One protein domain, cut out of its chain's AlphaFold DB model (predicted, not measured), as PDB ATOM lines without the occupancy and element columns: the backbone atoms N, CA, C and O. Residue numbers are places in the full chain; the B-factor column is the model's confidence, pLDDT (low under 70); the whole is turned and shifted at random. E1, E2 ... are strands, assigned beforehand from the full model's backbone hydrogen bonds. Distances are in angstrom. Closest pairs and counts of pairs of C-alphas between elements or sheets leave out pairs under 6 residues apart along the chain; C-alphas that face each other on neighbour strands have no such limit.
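What this domain is: This is residues 197 to 289 of the 316 residues of the protein "PEP-CTERM sorting domain-containing protein" of Planctomycetes bacterium (UniProt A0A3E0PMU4). With little regular structure, this is a strongly twisted three-stranded sheet, E1 to E3, joined by a long loop stretch, residues 197 to 235, tied to E3 through residues 215 to 216; a tail, residues 284 to 289, sticks out. The printed part has 93 residues, no named helix and three strands, all antiparallel in the order E1, E2, E3, a meander, each strand the antiparallel neighbour of the one before. The class is all strand, with 29 residues in named elements; the whole is compact, radius of gyration of the C-alphas 14.0 A, spans 44 by 39 by 21 A.

Where its parts are: E2, residues 248 to 258, is 31.2 A long. E1, residues 236 to 245, is 27.3 A, from (7.292, -8.370, 11.830). E3, residues 266 to 273, is 19.4 A, ends at (-4.124, 4.982, 6.231), and bends by 63 degrees at residue 269.

How they stand to each other: Hairpin E1 and E2 is antiparallel at 156 degrees; N 239 and O 254 are 2.8 A apart. Hairpin E2 and E3 is antiparallel at 149 degrees; N 255 and O 270 are 2.9 A apart.

The domain as a whole: The C-alphas of Leu 204 and Pro 289, the farthest apart, are 44.3 A apart. The printed part has no cut, and no link between strands is long. Residues 197 to 228 and 284 to 287 have pLDDT under 70.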
ATOM      1  N   LEU A 197       2.754  13.182   5.264       42.09
ATOM      2  CA  LEU A 197       1.851  12.613   6.279       42.09
ATOM      3  C   LEU A 197       2.542  12.243   7.603       42.09
ATOM      4  O   LEU A 197       2.236  11.226   8.216       42.09
ATOM      5  N   GLY A 198       3.450  13.102   8.073       42.72
ATOM      6  CA  GLY A 198       3.964  13.057   9.446       42.72
ATOM      7  C   GLY A 198       5.479  13.209   9.550       42.72
ATOM      8  O   GLY A 198       6.230  12.411   9.003       42.72
ATOM      9  N   SER A 199       5.935  14.213  10.305       39.81
ATOM     10  CA  SER A 199       7.331  14.320  10.731       39.81
ATOM     11  C   SER A 199       7.524  13.560  12.042       39.81
ATOM     12  O   SER A 199       6.947  13.942  13.061       39.81
ATOM     13  N   VAL A 200       8.379  12.541  12.056       47.34
ATOM     14  CA  VAL A 200       9.092  12.207  13.294       47.34
ATOM     15  C   VAL A 200      10.180  13.261  13.433       47.34
ATOM     16  O   VAL A 200      11.050  13.352  12.574       47.34
ATOM     17  N   ASP A 201      10.062  14.111  14.450       45.38
ATOM     18  CA  ASP A 201      11.038  15.161  14.726       45.38
ATOM     19  C   ASP A 201      12.332  14.486  15.205       45.38
ATOM     20  O   ASP A 201      12.375  13.891  16.283       45.38
ATOM     21  N   ASP A 202      13.386  14.526  14.392       49.59
ATOM     22  CA  ASP A 202      14.707  13.959  14.700       49.59
ATOM     23  C   ASP A 202      15.470  14.756  15.782       49.59
ATOM     24  O   ASP A 202      16.646  14.507  16.052       49.59
ATOM     25  N   GLY A 203      14.806  15.730  16.415       45.47
ATOM     26  CA  GLY A 203      15.409  16.694  17.331       45.47
ATOM     27  C   GLY A 203      16.102  17.857  16.612       45.47
ATOM     28  O   GLY A 203      16.622  18.751  17.286       45.47
ATOM     29  N   LEU A 204      16.101  17.872  15.273       57.03
ATOM     30  CA  LEU A 204      16.616  18.944  14.417       57.03
ATOM     31  C   LEU A 204      15.508  19.624  13.592       57.03
ATOM     32  O   LEU A 204      15.809  20.555  12.838       57.03
ATOM     33  N   GLY A 205      14.240  19.221  13.742       49.09
ATOM     34  CA  GLY A 205      13.109  19.789  13.010       49.09
ATOM     35  C   GLY A 205      12.979  19.290  11.570       49.09
ATOM     36  O   GLY A 205      12.263  19.919  10.787       49.09
ATOM     37  N   GLN A 206      13.672  18.212  11.179       53.12
ATOM     38  CA  GLN A 206      13.539  17.636   9.839       53.12
ATOM     39  C   GLN A 206      12.533  16.487   9.847       53.12
ATOM     40  O   GLN A 206      12.659  15.523  10.595       53.12
ATOM     41  N   GLY A 207      11.515  16.590   8.997       53.16
ATOM     42  CA  GLY A 207      10.545  15.524   8.822       53.16
ATOM     43  C   GLY A 207      11.059  14.406   7.929       53.16
ATOM     44  O   GLY A 207      11.512  14.662   6.815       53.16
ATOM     45  N   ALA A 208      10.947  13.169   8.402       57.94
ATOM     46  CA  ALA A 208      11.226  11.981   7.607       57.94
ATOM     47  C   ALA A 208      10.067  11.675   6.644       57.94
ATOM     48  O   ALA A 208       8.909  11.639   7.055       57.94
ATOM     49  N   LEU A 209      10.378  11.434   5.369       61.97
ATOM     50  CA  LEU A 209       9.427  10.885   4.405       61.97
ATOM     51  C   LEU A 209       9.433   9.357   4.540       61.97
ATOM     52  O   LEU A 209      10.457   8.721   4.286       61.97
ATOM     53  N   PHE A 210       8.300   8.770   4.918       62.72
ATOM     54  CA  PHE A 210       8.120   7.320   4.900       62.72
ATOM     55  C   PHE A 210       7.475   6.917   3.573       62.72
ATOM     56  O   PHE A 210       6.353   7.322   3.280       62.72
ATOM     57  N   SER A 211       8.188   6.131   2.771       60.41
ATOM     58  CA  SER A 211       7.642   5.421   1.613       60.41
ATOM     59  C   SER A 211       7.780   3.915   1.832       60.41
ATOM     60  O   SER A 211       8.602   3.479   2.644       60.41
ATOM     61  N   ALA A 212       6.980   3.111   1.128       58.25
ATOM     62  CA  ALA A 212       7.185   1.665   1.103       58.25
ATOM     63  C   ALA A 212       8.636   1.358   0.691       58.25
ATOM     64  O   ALA A 212       9.198   2.035  -0.175       58.25
ATOM     65  N   ASN A 213       9.253   0.364   1.330       63.34
ATOM     66  CA  ASN A 213      10.670   0.009   1.185       63.34
ATOM     67  C   ASN A 213      11.682   1.056   1.692       63.34
ATOM     68  O   ASN A 213      12.884   0.883   1.484       63.34
ATOM     69  N   THR A 214      11.251   2.128   2.366       66.75
ATOM     70  CA  THR A 214      12.193   3.018   3.056       66.75
ATOM     71  C   THR A 214      12.841   2.276   4.221       66.75
ATOM     72  O   THR A 214      12.159   1.737   5.092       66.75
ATOM     73  N   GLU A 215      14.172   2.289   4.249       64.75
ATOM     74  CA  GLU A 215      14.958   1.785   5.369       64.75
ATOM     75  C   GLU A 215      14.918   2.791   6.525       64.75
ATOM     76  O   GLU A 215      15.377   3.933   6.406       64.75
ATOM     77  N   ILE A 216      14.399   2.362   7.673       68.06
ATOM     78  CA  ILE A 216      14.522   3.113   8.921       68.06
ATOM     79  C   ILE A 216      15.873   2.728   9.533       68.06
ATOM     80  O   ILE A 216      15.984   1.783  10.318       68.06
ATOM     81  N   GLY A 217      16.917   3.431   9.091       58.31
ATOM     82  CA  GLY A 217      18.299   3.186   9.503       58.31
ATOM     83  C   GLY A 217      18.660   3.773  10.878       58.31
ATOM     84  O   GLY A 217      17.911   4.576  11.438       58.31
ATOM     85  N   PRO A 218      19.864   3.471  11.402       52.97
ATOM     86  CA  PRO A 218      20.326   3.887  12.736       52.97
ATOM     87  C   PRO A 218      20.475   5.410  12.920       52.97
ATOM     88  O   PRO A 218      20.653   5.883  14.041       52.97
ATOM     89  N   GLY A 219      20.428   6.184  11.827       47.16
ATOM     90  CA  GLY A 219      20.427   7.652  11.849       47.16
ATOM     91  C   GLY A 219      19.044   8.277  12.056       47.16
ATOM     92  O   GLY A 219      18.958   9.433  12.460       47.16
ATOM     93  N   LEU A 220      17.967   7.519  11.826       54.56
ATOM     94  CA  LEU A 220      16.606   7.897  12.188       54.56
ATOM     95  C   LEU A 220      16.351   7.371  13.596       54.56
ATOM     96  O   LEU A 220      16.073   6.192  13.805       54.56
ATOM     97  N   SER A 221      16.475   8.254  14.586       49.75
ATOM     98  CA  SER A 221      16.171   7.936  15.979       49.75
ATOM     99  C   SER A 221      14.655   7.773  16.182       49.75
ATOM    100  O   SER A 221      14.011   8.548  16.882       49.75
ATOM    101  N   VAL A 222      14.087   6.695  15.642       53.44
ATOM    102  CA  VAL A 222      12.794   6.145  16.088       53.44
ATOM    103  C   VAL A 222      12.972   5.393  17.418       53.44
ATOM    104  O   VAL A 222      12.002   4.942  18.019       53.44
ATOM    105  N   SER A 223      14.213   5.329  17.929       43.97
ATOM    106  CA  SER A 223      14.635   4.656  19.166       43.97
ATOM    107  C   SER A 223      13.789   4.984  20.405       43.97
ATOM    108  O   SER A 223      13.734   4.184  21.335       43.97
ATOM    109  N   GLN A 224      13.091   6.123  20.420       48.62
ATOM    110  CA  GLN A 224      12.183   6.496  21.509       48.62
ATOM    111  C   GLN A 224      10.696   6.266  21.214       48.62
ATOM    112  O   GLN A 224       9.898   6.255  22.147       48.62
ATOM    113  N   VAL A 225      10.303   6.094  19.952       47.44
ATOM    114  CA  VAL A 225       8.892   6.181  19.540       47.44
ATOM    115  C   VAL A 225       8.132   4.874  19.756       47.44
ATOM    116  O   VAL A 225       6.921   4.917  19.935       47.44
ATOM    117  N   ALA A 226       8.802   3.720  19.818       51.97
ATOM    118  CA  ALA A 226       8.073   2.450  19.837       51.97
ATOM    119  C   ALA A 226       8.511   1.436  20.904       51.97
ATOM    120  O   ALA A 226       7.898   0.379  21.006       51.97
ATOM    121  N   GLY A 227       9.535   1.728  21.722       54.59
ATOM    122  CA  GLY A 227       9.977   0.798  22.777       54.59
ATOM    123  C   GLY A 227      10.331  -0.603  22.257       54.59
ATOM    124  O   GLY A 227      10.326  -1.569  23.017       54.59
ATOM    125  N   LEU A 228      10.603  -0.706  20.955       68.31
ATOM    126  CA  LEU A 228      11.020  -1.926  20.293       68.31
ATOM    127  C   LEU A 228      12.406  -2.247  20.863       68.31
ATOM    128  O   LEU A 228      13.279  -1.375  20.874       68.31
ATOM    129  N   GLY A 229      12.568  -3.438  21.428       78.88
ATOM    130  CA  GLY A 229      13.834  -3.922  21.979       78.88
ATOM    131  C   GLY A 229      14.326  -5.150  21.222       78.88
ATOM    132  O   GLY A 229      13.717  -5.555  20.237       78.88
ATOM    133  N   GLU A 230      15.360  -5.812  21.741       85.25
ATOM    134  CA  GLU A 230      15.947  -7.031  21.149       85.25
ATOM    135  C   GLU A 230      14.923  -8.150  20.865       85.25
ATOM    136  O   GLU A 230      15.149  -8.998  20.011       85.25
ATOM    137  N   ALA A 231      13.771  -8.144  21.542       84.19
ATOM    138  CA  ALA A 231      12.674  -9.077  21.285       84.19
ATOM    139  C   ALA A 231      12.013  -8.916  19.902       84.19
ATOM    140  O   ALA A 231      11.204  -9.754  19.533       84.19
ATOM    141  N   TRP A 232      12.321  -7.843  19.170       85.00
ATOM    142  CA  TRP A 232      11.814  -7.598  17.822       85.00
ATOM    143  C   TRP A 232      12.753  -8.070  16.712       85.00
ATOM    144  O   TRP A 232      12.381  -7.927  15.557       85.00
ATOM    145  N   VAL A 233      13.948  -8.593  17.008       91.19
ATOM    146  CA  VAL A 233      14.909  -9.054  15.984       91.19
ATOM    147  C   VAL A 233      14.321 -10.216  15.177       91.19
ATOM    148  O   VAL A 233      13.943 -11.235  15.749       91.19
ATOM    149  N   GLY A 234      14.265 -10.070  13.852       90.81
ATOM    150  CA  GLY A 234      13.647 -11.019  12.922       90.81
ATOM    151  C   GLY A 234      12.115 -11.065  12.958       90.81
ATOM    152  O   GLY A 234      11.528 -11.908  12.282       90.81
ATOM    153  N   GLU A 235      11.470 -10.194  13.735       93.56
ATOM    154  CA  GLU A 235      10.015 -10.123  13.854       93.56
ATOM    155  C   GLU A 235       9.410  -9.104  12.880       93.56
ATOM    156  O   GLU A 235      10.052  -8.141  12.442       93.56
ATOM    157  N   SER A 236       8.126  -9.303  12.585       91.81
ATOM    158  CA  SER A 236       7.292  -8.370  11.830       91.81
ATOM    159  C   SER A 236       6.105  -7.926  12.677       91.81
ATOM    160  O   SER A 236       5.595  -8.681  13.508       91.81
ATOM    161  N   GLY A 237       5.639  -6.699  12.475       87.81
ATOM    162  CA  GLY A 237       4.448  -6.216  13.153       87.81
ATOM    163  C   GLY A 237       3.998  -4.841  12.694       87.81
ATOM    164  O   GLY A 237       4.473  -4.300  11.698       87.81
ATOM    165  N   PHE A 238       3.040  -4.284  13.430       89.12
ATOM    166  CA  PHE A 238       2.358  -3.051  13.048       89.12
ATOM    167  C   PHE A 238       2.743  -1.891  13.963       89.12
ATOM    168  O   PHE A 238       2.666  -1.999  15.190       89.12
ATOM    169  N   LEU A 239       3.103  -0.761  13.361       86.06
ATOM    170  CA  LEU A 239       3.375   0.498  14.041       86.06
ATOM    171  C   LEU A 239       2.230   1.482  13.754       86.06
ATOM    172  O   LEU A 239       2.097   1.926  12.612       86.06
ATOM    173  N   PRO A 240       1.393   1.837  14.745       85.00
ATOM    174  CA  PRO A 240       0.301   2.777  14.532       85.00
ATOM    175  C   PRO A 240       0.830   4.189  14.256       85.00
ATOM    176  O   PRO A 240       1.811   4.633  14.854       85.00
ATOM    177  N   LEU A 241       0.133   4.909  13.382       85.81
ATOM    178  CA  LEU A 241       0.416   6.286  13.004       85.81
ATOM    179  C   LEU A 241      -0.779   7.188  13.321       85.81
ATOM    180  O   LEU A 241      -1.937   6.836  13.087       85.81
ATOM    181  N   GLN A 242      -0.475   8.393  13.793       86.88
ATOM    182  CA  GLN A 242      -1.407   9.512  13.854       86.88
ATOM    183  C   GLN A 242      -0.732  10.707  13.186       86.88
ATOM    184  O   GLN A 242       0.374  11.088  13.573       86.88
ATOM    185  N   PHE A 243      -1.390  11.305  12.198       83.88
ATOM    186  CA  PHE A 243      -0.816  12.410  11.434       83.88
ATOM    187  C   PHE A 243      -1.865  13.458  11.053       83.88
ATOM    188  O   PHE A 243      -3.070  13.222  11.135       83.88
ATOM    189  N   GLY A 244      -1.391  14.647  10.676       86.19
ATOM    190  CA  GLY A 244      -2.232  15.746  10.213       86.19
ATOM    191  C   GLY A 244      -2.239  15.841   8.690       86.19
ATOM    192  O   GLY A 244      -1.175  16.004   8.099       86.19
ATOM    193  N   LEU A 245      -3.413  15.807   8.062       84.31
ATOM    194  CA  LEU A 245      -3.603  16.075   6.632       84.31
ATOM    195  C   LEU A 245      -4.694  17.135   6.480       84.31
ATOM    196  O   LEU A 245      -5.753  17.037   7.091       84.31
ATOM    197  N   ASN A 246      -4.428  18.193   5.707       89.38
ATOM    198  CA  ASN A 246      -5.372  19.302   5.500       89.38
ATOM    199  C   ASN A 246      -5.918  19.923   6.809       89.38
ATOM    200  O   ASN A 246      -7.069  20.351   6.883       89.38
ATOM    201  N   GLY A 247      -5.093  19.962   7.863       90.81
ATOM    202  CA  GLY A 247      -5.476  20.480   9.183       90.81
ATOM    203  C   GLY A 247      -6.396  19.563  10.000       90.81
ATOM    204  O   GLY A 247      -6.849  19.970  11.067       90.81
ATOM    205  N   GLN A 248      -6.664  18.344   9.529       93.81
ATOM    206  CA  GLN A 248      -7.445  17.325  10.227       93.81
ATOM    207  C   GLN A 248      -6.555  16.165  10.681       93.81
ATOM    208  O   GLN A 248      -5.482  15.948  10.123       93.81
ATOM    209  N   THR A 249      -6.990  15.432  11.711       89.00
ATOM    210  CA  THR A 249      -6.270  14.250  12.213       89.00
ATOM    211  C   THR A 249      -6.704  13.011  11.443       89.00
ATOM    212  O   THR A 249      -7.898  12.749  11.316       89.00
ATOM    213  N   HIS A 250      -5.734  12.232  10.985       89.69
ATOM    214  CA  HIS A 250      -5.928  10.943  10.335       89.69
ATOM    215  C   HIS A 250      -5.152   9.865  11.086       89.69
ATOM    216  O   HIS A 250      -4.198  10.150  11.824       89.69
ATOM    217  N   TYR A 251      -5.583   8.625  10.891       90.06
ATOM    218  CA  TYR A 251      -4.989   7.452  11.511       90.06
ATOM    219  C   TYR A 251      -4.477   6.503  10.432       90.06
ATOM    220  O   TYR A 251      -5.029   6.432   9.335       90.06
ATOM    221  N   GLY A 252      -3.396   5.800  10.748       90.62
ATOM    222  CA  GLY A 252      -2.715   4.877   9.850       90.62
ATOM    223  C   GLY A 252      -1.955   3.805  10.614       90.62
ATOM    224  O   GLY A 252      -1.905   3.817  11.846       90.62
ATOM    225  N   TYR A 253      -1.328   2.894   9.889       90.00
ATOM    226  CA  TYR A 253      -0.299   2.018  10.424       90.00
ATOM    227  C   TYR A 253       0.744   1.684   9.356       90.00
ATOM    228  O   TYR A 253       0.457   1.673   8.158       90.00
ATOM    229  N   LEU A 254       1.959   1.392   9.813       89.00
ATOM    230  CA  LEU A 254       3.014   0.778   9.013       89.00
ATOM    231  C   LEU A 254       3.113  -0.694   9.386       89.00
ATOM    232  O   LEU A 254       3.153  -1.013  10.573       89.00
ATOM    233  N   GLN A 255       3.205  -1.576   8.401       89.50
ATOM    234  CA  GLN A 255       3.753  -2.907   8.625       89.50
ATOM    235  C   GLN A 255       5.267  -2.815   8.483       89.50
ATOM    236  O   GLN A 255       5.769  -2.360   7.453       89.50
ATOM    237  N   ILE A 256       5.981  -3.195   9.534       89.56
ATOM    238  CA  ILE A 256       7.436  -3.145   9.588       89.56
ATOM    239  C   ILE A 256       7.993  -4.531   9.877       89.56
ATOM    240  O   ILE A 256       7.431  -5.272  10.680       89.56
ATOM    241  N   THR A 257       9.130  -4.838   9.268       91.50
ATOM    242  CA  THR A 257       9.895  -6.058   9.532       91.50
ATOM    243  C   THR A 257      11.319  -5.668   9.894       91.50
ATOM    244  O   THR A 257      11.916  -4.799   9.253       91.50
ATOM    245  N   SER A 258      11.855  -6.254  10.959       91.19
ATOM    246  CA  SER A 258      13.227  -5.996  11.398       91.19
ATOM    247  C   SER A 258      14.225  -6.922  10.702       91.19
ATOM    248  O   SER A 258      13.875  -7.976  10.161       91.19
ATOM    249  N   ALA A 259      15.499  -6.530  10.722       88.88
ATOM    250  CA  ALA A 259      16.574  -7.414  10.304       88.88
ATOM    251  C   ALA A 259      16.698  -8.637  11.238       88.88
ATOM    252  O   ALA A 259      16.273  -8.640  12.394       88.88
ATOM    253  N   THR A 260      17.275  -9.720  10.717       91.06
ATOM    254  CA  THR A 260      17.364 -11.011  11.425       91.06
ATOM    255  C   THR A 260      18.455 -11.067  12.492       91.06
ATOM    256  O   THR A 260      18.472 -11.984  13.309       91.06
ATOM    257  N   ASP A 261      19.411 -10.148  12.442       91.56
ATOM    258  CA  ASP A 261      20.622 -10.114  13.262       91.56
ATOM    259  C   ASP A 261      20.686  -8.904  14.202       91.56
ATOM    260  O   ASP A 261      21.420  -8.936  15.190       91.56
ATOM    261  N   ASP A 262      19.891  -7.874  13.929       85.19
ATOM    262  CA  ASP A 262      19.742  -6.684  14.757       85.19
ATOM    263  C   ASP A 262      18.319  -6.130  14.581       85.19
ATOM    264  O   ASP A 262      17.648  -6.361  13.579       85.19
ATOM    265  N   GLN A 263      17.823  -5.406  15.578       81.38
ATOM    266  CA  GLN A 263      16.501  -4.787  15.542       81.38
ATOM    267  C   GLN A 263      16.432  -3.699  14.457       81.38
ATOM    268  O   GLN A 263      15.350  -3.350  13.981       81.38
ATOM    269  N   TYR A 264      17.592  -3.167  14.077       82.44
ATOM    270  CA  TYR A 264      17.757  -2.187  13.018       82.44
ATOM    271  C   TYR A 264      18.696  -2.722  11.928       82.44
ATOM    272  O   TYR A 264      19.660  -3.412  12.242       82.44
ATOM    273  N   PRO A 265      18.491  -2.343  10.658       83.44
ATOM    274  CA  PRO A 265      17.415  -1.483  10.173       83.44
ATOM    275  C   PRO A 265      16.045  -2.173  10.191       83.44
ATOM    276  O   PRO A 265      15.945  -3.398  10.201       83.44
ATOM    277  N   MET A 266      14.989  -1.360  10.193       84.50
ATOM    278  CA  MET A 266      13.626  -1.840   9.956       84.50
ATOM    279  C   MET A 266      13.203  -1.473   8.537       84.50
ATOM    280  O   MET A 266      13.515  -0.383   8.046       84.50
ATOM    281  N   PHE A 267      12.461  -2.371   7.904       84.81
ATOM    282  CA  PHE A 267      11.932  -2.210   6.559       84.81
ATOM    283  C   PHE A 267      10.426  -1.988   6.635       84.81
ATOM    284  O   PHE A 267       9.719  -2.755   7.287       84.81
ATOM    285  N   VAL A 268       9.938  -0.931   5.984       87.44
ATOM    286  CA  VAL A 268       8.498  -0.691   5.826       87.44
ATOM    287  C   VAL A 268       7.986  -1.548   4.672       87.44
ATOM    288  O   VAL A 268       8.369  -1.315   3.526       87.44
ATOM    289  N   GLU A 269       7.114  -2.508   4.969       87.75
ATOM    290  CA  GLU A 269       6.473  -3.358   3.959       87.75
ATOM    291  C   GLU A 269       5.246  -2.664   3.363       87.75
ATOM    292  O   GLU A 269       5.153  -2.508   2.149       87.75
ATOM    293  N   TYR A 270       4.343  -2.181   4.223       82.00
ATOM    294  CA  TYR A 270       3.094  -1.536   3.812       82.00
ATOM    295  C   TYR A 270       2.802  -0.297   4.654       82.00
ATOM    296  O   TYR A 270       3.103  -0.254   5.849       82.00
ATOM    297  N   LEU A 271       2.157   0.690   4.032       86.69
ATOM    298  CA  LEU A 271       1.553   1.844   4.692       86.69
ATOM    299  C   LEU A 271       0.062   1.838   4.375       86.69
ATOM    300  O   LEU A 271      -0.327   1.952   3.217       86.69
ATOM    301  N   VAL A 272      -0.766   1.744   5.411       88.94
ATOM    302  CA  VAL A 272      -2.223   1.818   5.285       88.94
ATOM    303  C   VAL A 272      -2.708   2.994   6.112       88.94
ATOM    304  O   VAL A 272      -2.317   3.150   7.270       88.94
ATOM    305  N   TYR A 273      -3.554   3.839   5.532       91.88
ATOM    306  CA  TYR A 273      -4.124   4.982   6.231       91.88
ATOM    307  C   TYR A 273      -5.565   5.254   5.800       91.88
ATOM    308  O   TYR A 273      -5.991   4.835   4.728       91.88
ATOM    309  N   GLU A 274      -6.300   5.966   6.651       92.69
ATOM    310  CA  GLU A 274      -7.685   6.343   6.400       92.69
ATOM    311  C   GLU A 274      -7.759   7.753   5.809       92.69
ATOM    312  O   GLU A 274      -7.180   8.713   6.336       92.69
ATOM    313  N   THR A 275      -8.472   7.883   4.693       91.56
ATOM    314  CA  THR A 275      -8.645   9.162   3.999       91.56
ATOM    315  C   THR A 275      -9.684  10.043   4.670       91.56
ATOM    316  O   THR A 275      -9.595  11.265   4.555       91.56
ATOM    317  N   ASP A 276     -10.623   9.453   5.411       93.38
ATOM    318  CA  ASP A 276     -11.602  10.213   6.177       93.38
ATOM    319  C   ASP A 276     -11.022  10.679   7.527       93.38
ATOM    320  O   ASP A 276     -10.462   9.890   8.297       93.38
ATOM    321  N   PRO A 277     -11.146  11.973   7.866       94.69
ATOM    322  CA  PRO A 277     -10.570  12.506   9.089       94.69
ATOM    323  C   PRO A 277     -11.273  11.952  10.330       94.69
ATOM    324  O   PRO A 277     -12.499  11.915  10.415       94.69
ATOM    325  N   ASN A 278     -10.483  11.624  11.350       91.31
ATOM    326  CA  ASN A 278     -10.916  11.046  12.624       91.31
ATOM    327  C   ASN A 278     -11.619   9.678  12.515       91.31
ATOM    328  O   ASN A 278     -12.205   9.219  13.498       91.31
ATOM    329  N   THR A 279     -11.550   9.018  11.359       92.56
ATOM    330  CA  THR A 279     -12.083   7.667  11.181       92.56
ATOM    331  C   THR A 279     -11.050   6.643  11.649       92.56
ATOM    332  O   THR A 279      -9.865   6.725  11.329       92.56
ATOM    333  N   ALA A 280     -11.490   5.697  12.481       85.06
ATOM    334  CA  ALA A 280     -10.627   4.641  12.991       85.06
ATOM    335  C   ALA A 280     -10.384   3.583  11.910       85.06
ATOM    336  O   ALA A 280     -11.335   3.087  11.309       85.06
ATOM    337  N   ILE A 281      -9.127   3.175  11.737       84.75
ATOM    338  CA  ILE A 281      -8.802   2.019  10.906       84.75
ATOM    339  C   ILE A 281      -9.178   0.748  11.646       84.75
ATOM    340  O   ILE A 281      -8.648   0.440  12.716       84.75
ATOM    341  N   LEU A 282     -10.074  -0.016  11.035       78.88
ATOM    342  CA  LEU A 282     -10.309  -1.395  11.410       78.88
ATOM    343  C   LEU A 282      -9.330  -2.247  10.613       78.88
ATOM    344  O   LEU A 282      -9.521  -2.476   9.421       78.88
ATOM    345  N   THR A 283      -8.282  -2.742  11.272       71.38
ATOM    346  CA  THR A 283      -7.595  -3.910  10.738       71.38
ATOM    347  C   THR A 283      -8.614  -5.038  10.795       71.38
ATOM    348  O   THR A 283      -9.100  -5.407  11.868       71.38
ATOM    349  N   THR A 284      -9.037  -5.543   9.635       67.50
ATOM    350  CA  THR A 284      -9.787  -6.797   9.631       67.50
ATOM    351  C   THR A 284      -8.920  -7.783  10.387       67.50
ATOM    352  O   THR A 284      -7.734  -7.892  10.074       67.50
ATOM    353  N   THR A 285      -9.466  -8.431  11.418       62.50
ATOM    354  CA  THR A 285      -8.748  -9.485  12.132       62.50
ATOM    355  C   THR A 285      -8.214 -10.428  11.076       62.50
ATOM    356  O   THR A 285      -9.015 -11.097  10.420       62.50
ATOM    357  N   VAL A 286      -6.894 -10.414  10.863       59.25
ATOM    358  CA  VAL A 286      -6.230 -11.369   9.982       59.25
ATOM    359  C   VAL A 286      -6.712 -12.716  10.495       59.25
ATOM    360  O   VAL A 286      -6.493 -12.987  11.681       59.25
ATOM    361  N   PRO A 287      -7.468 -13.504   9.707       55.97
ATOM    362  CA  PRO A 287      -7.922 -14.796  10.172       55.97
ATOM    363  C   PRO A 287      -6.653 -15.573  10.456       55.97
ATOM    364  O   PRO A 287      -5.962 -15.989   9.526       55.97
ATOM    365  N   GLU A 288      -6.288 -15.698  11.733       70.19
ATOM    366  CA  GLU A 288      -5.124 -16.490  12.068       70.19
ATOM    367  C   GLU A 288      -5.366 -17.861  11.430       70.19
ATOM    368  O   GLU A 288      -6.495 -18.372  11.504       70.19
ATOM    369  N   PRO A 289      -4.369 -18.476  10.779       72.19
ATOM    370  CA  PRO A 289      -4.568 -19.775  10.143       72.19
ATOM    371  C   PRO A 289      -5.140 -20.807  11.135       72.19
ATOM    372  O   PRO A 289      -5.916 -21.685  10.759       72.19
TER     373      PRO A 289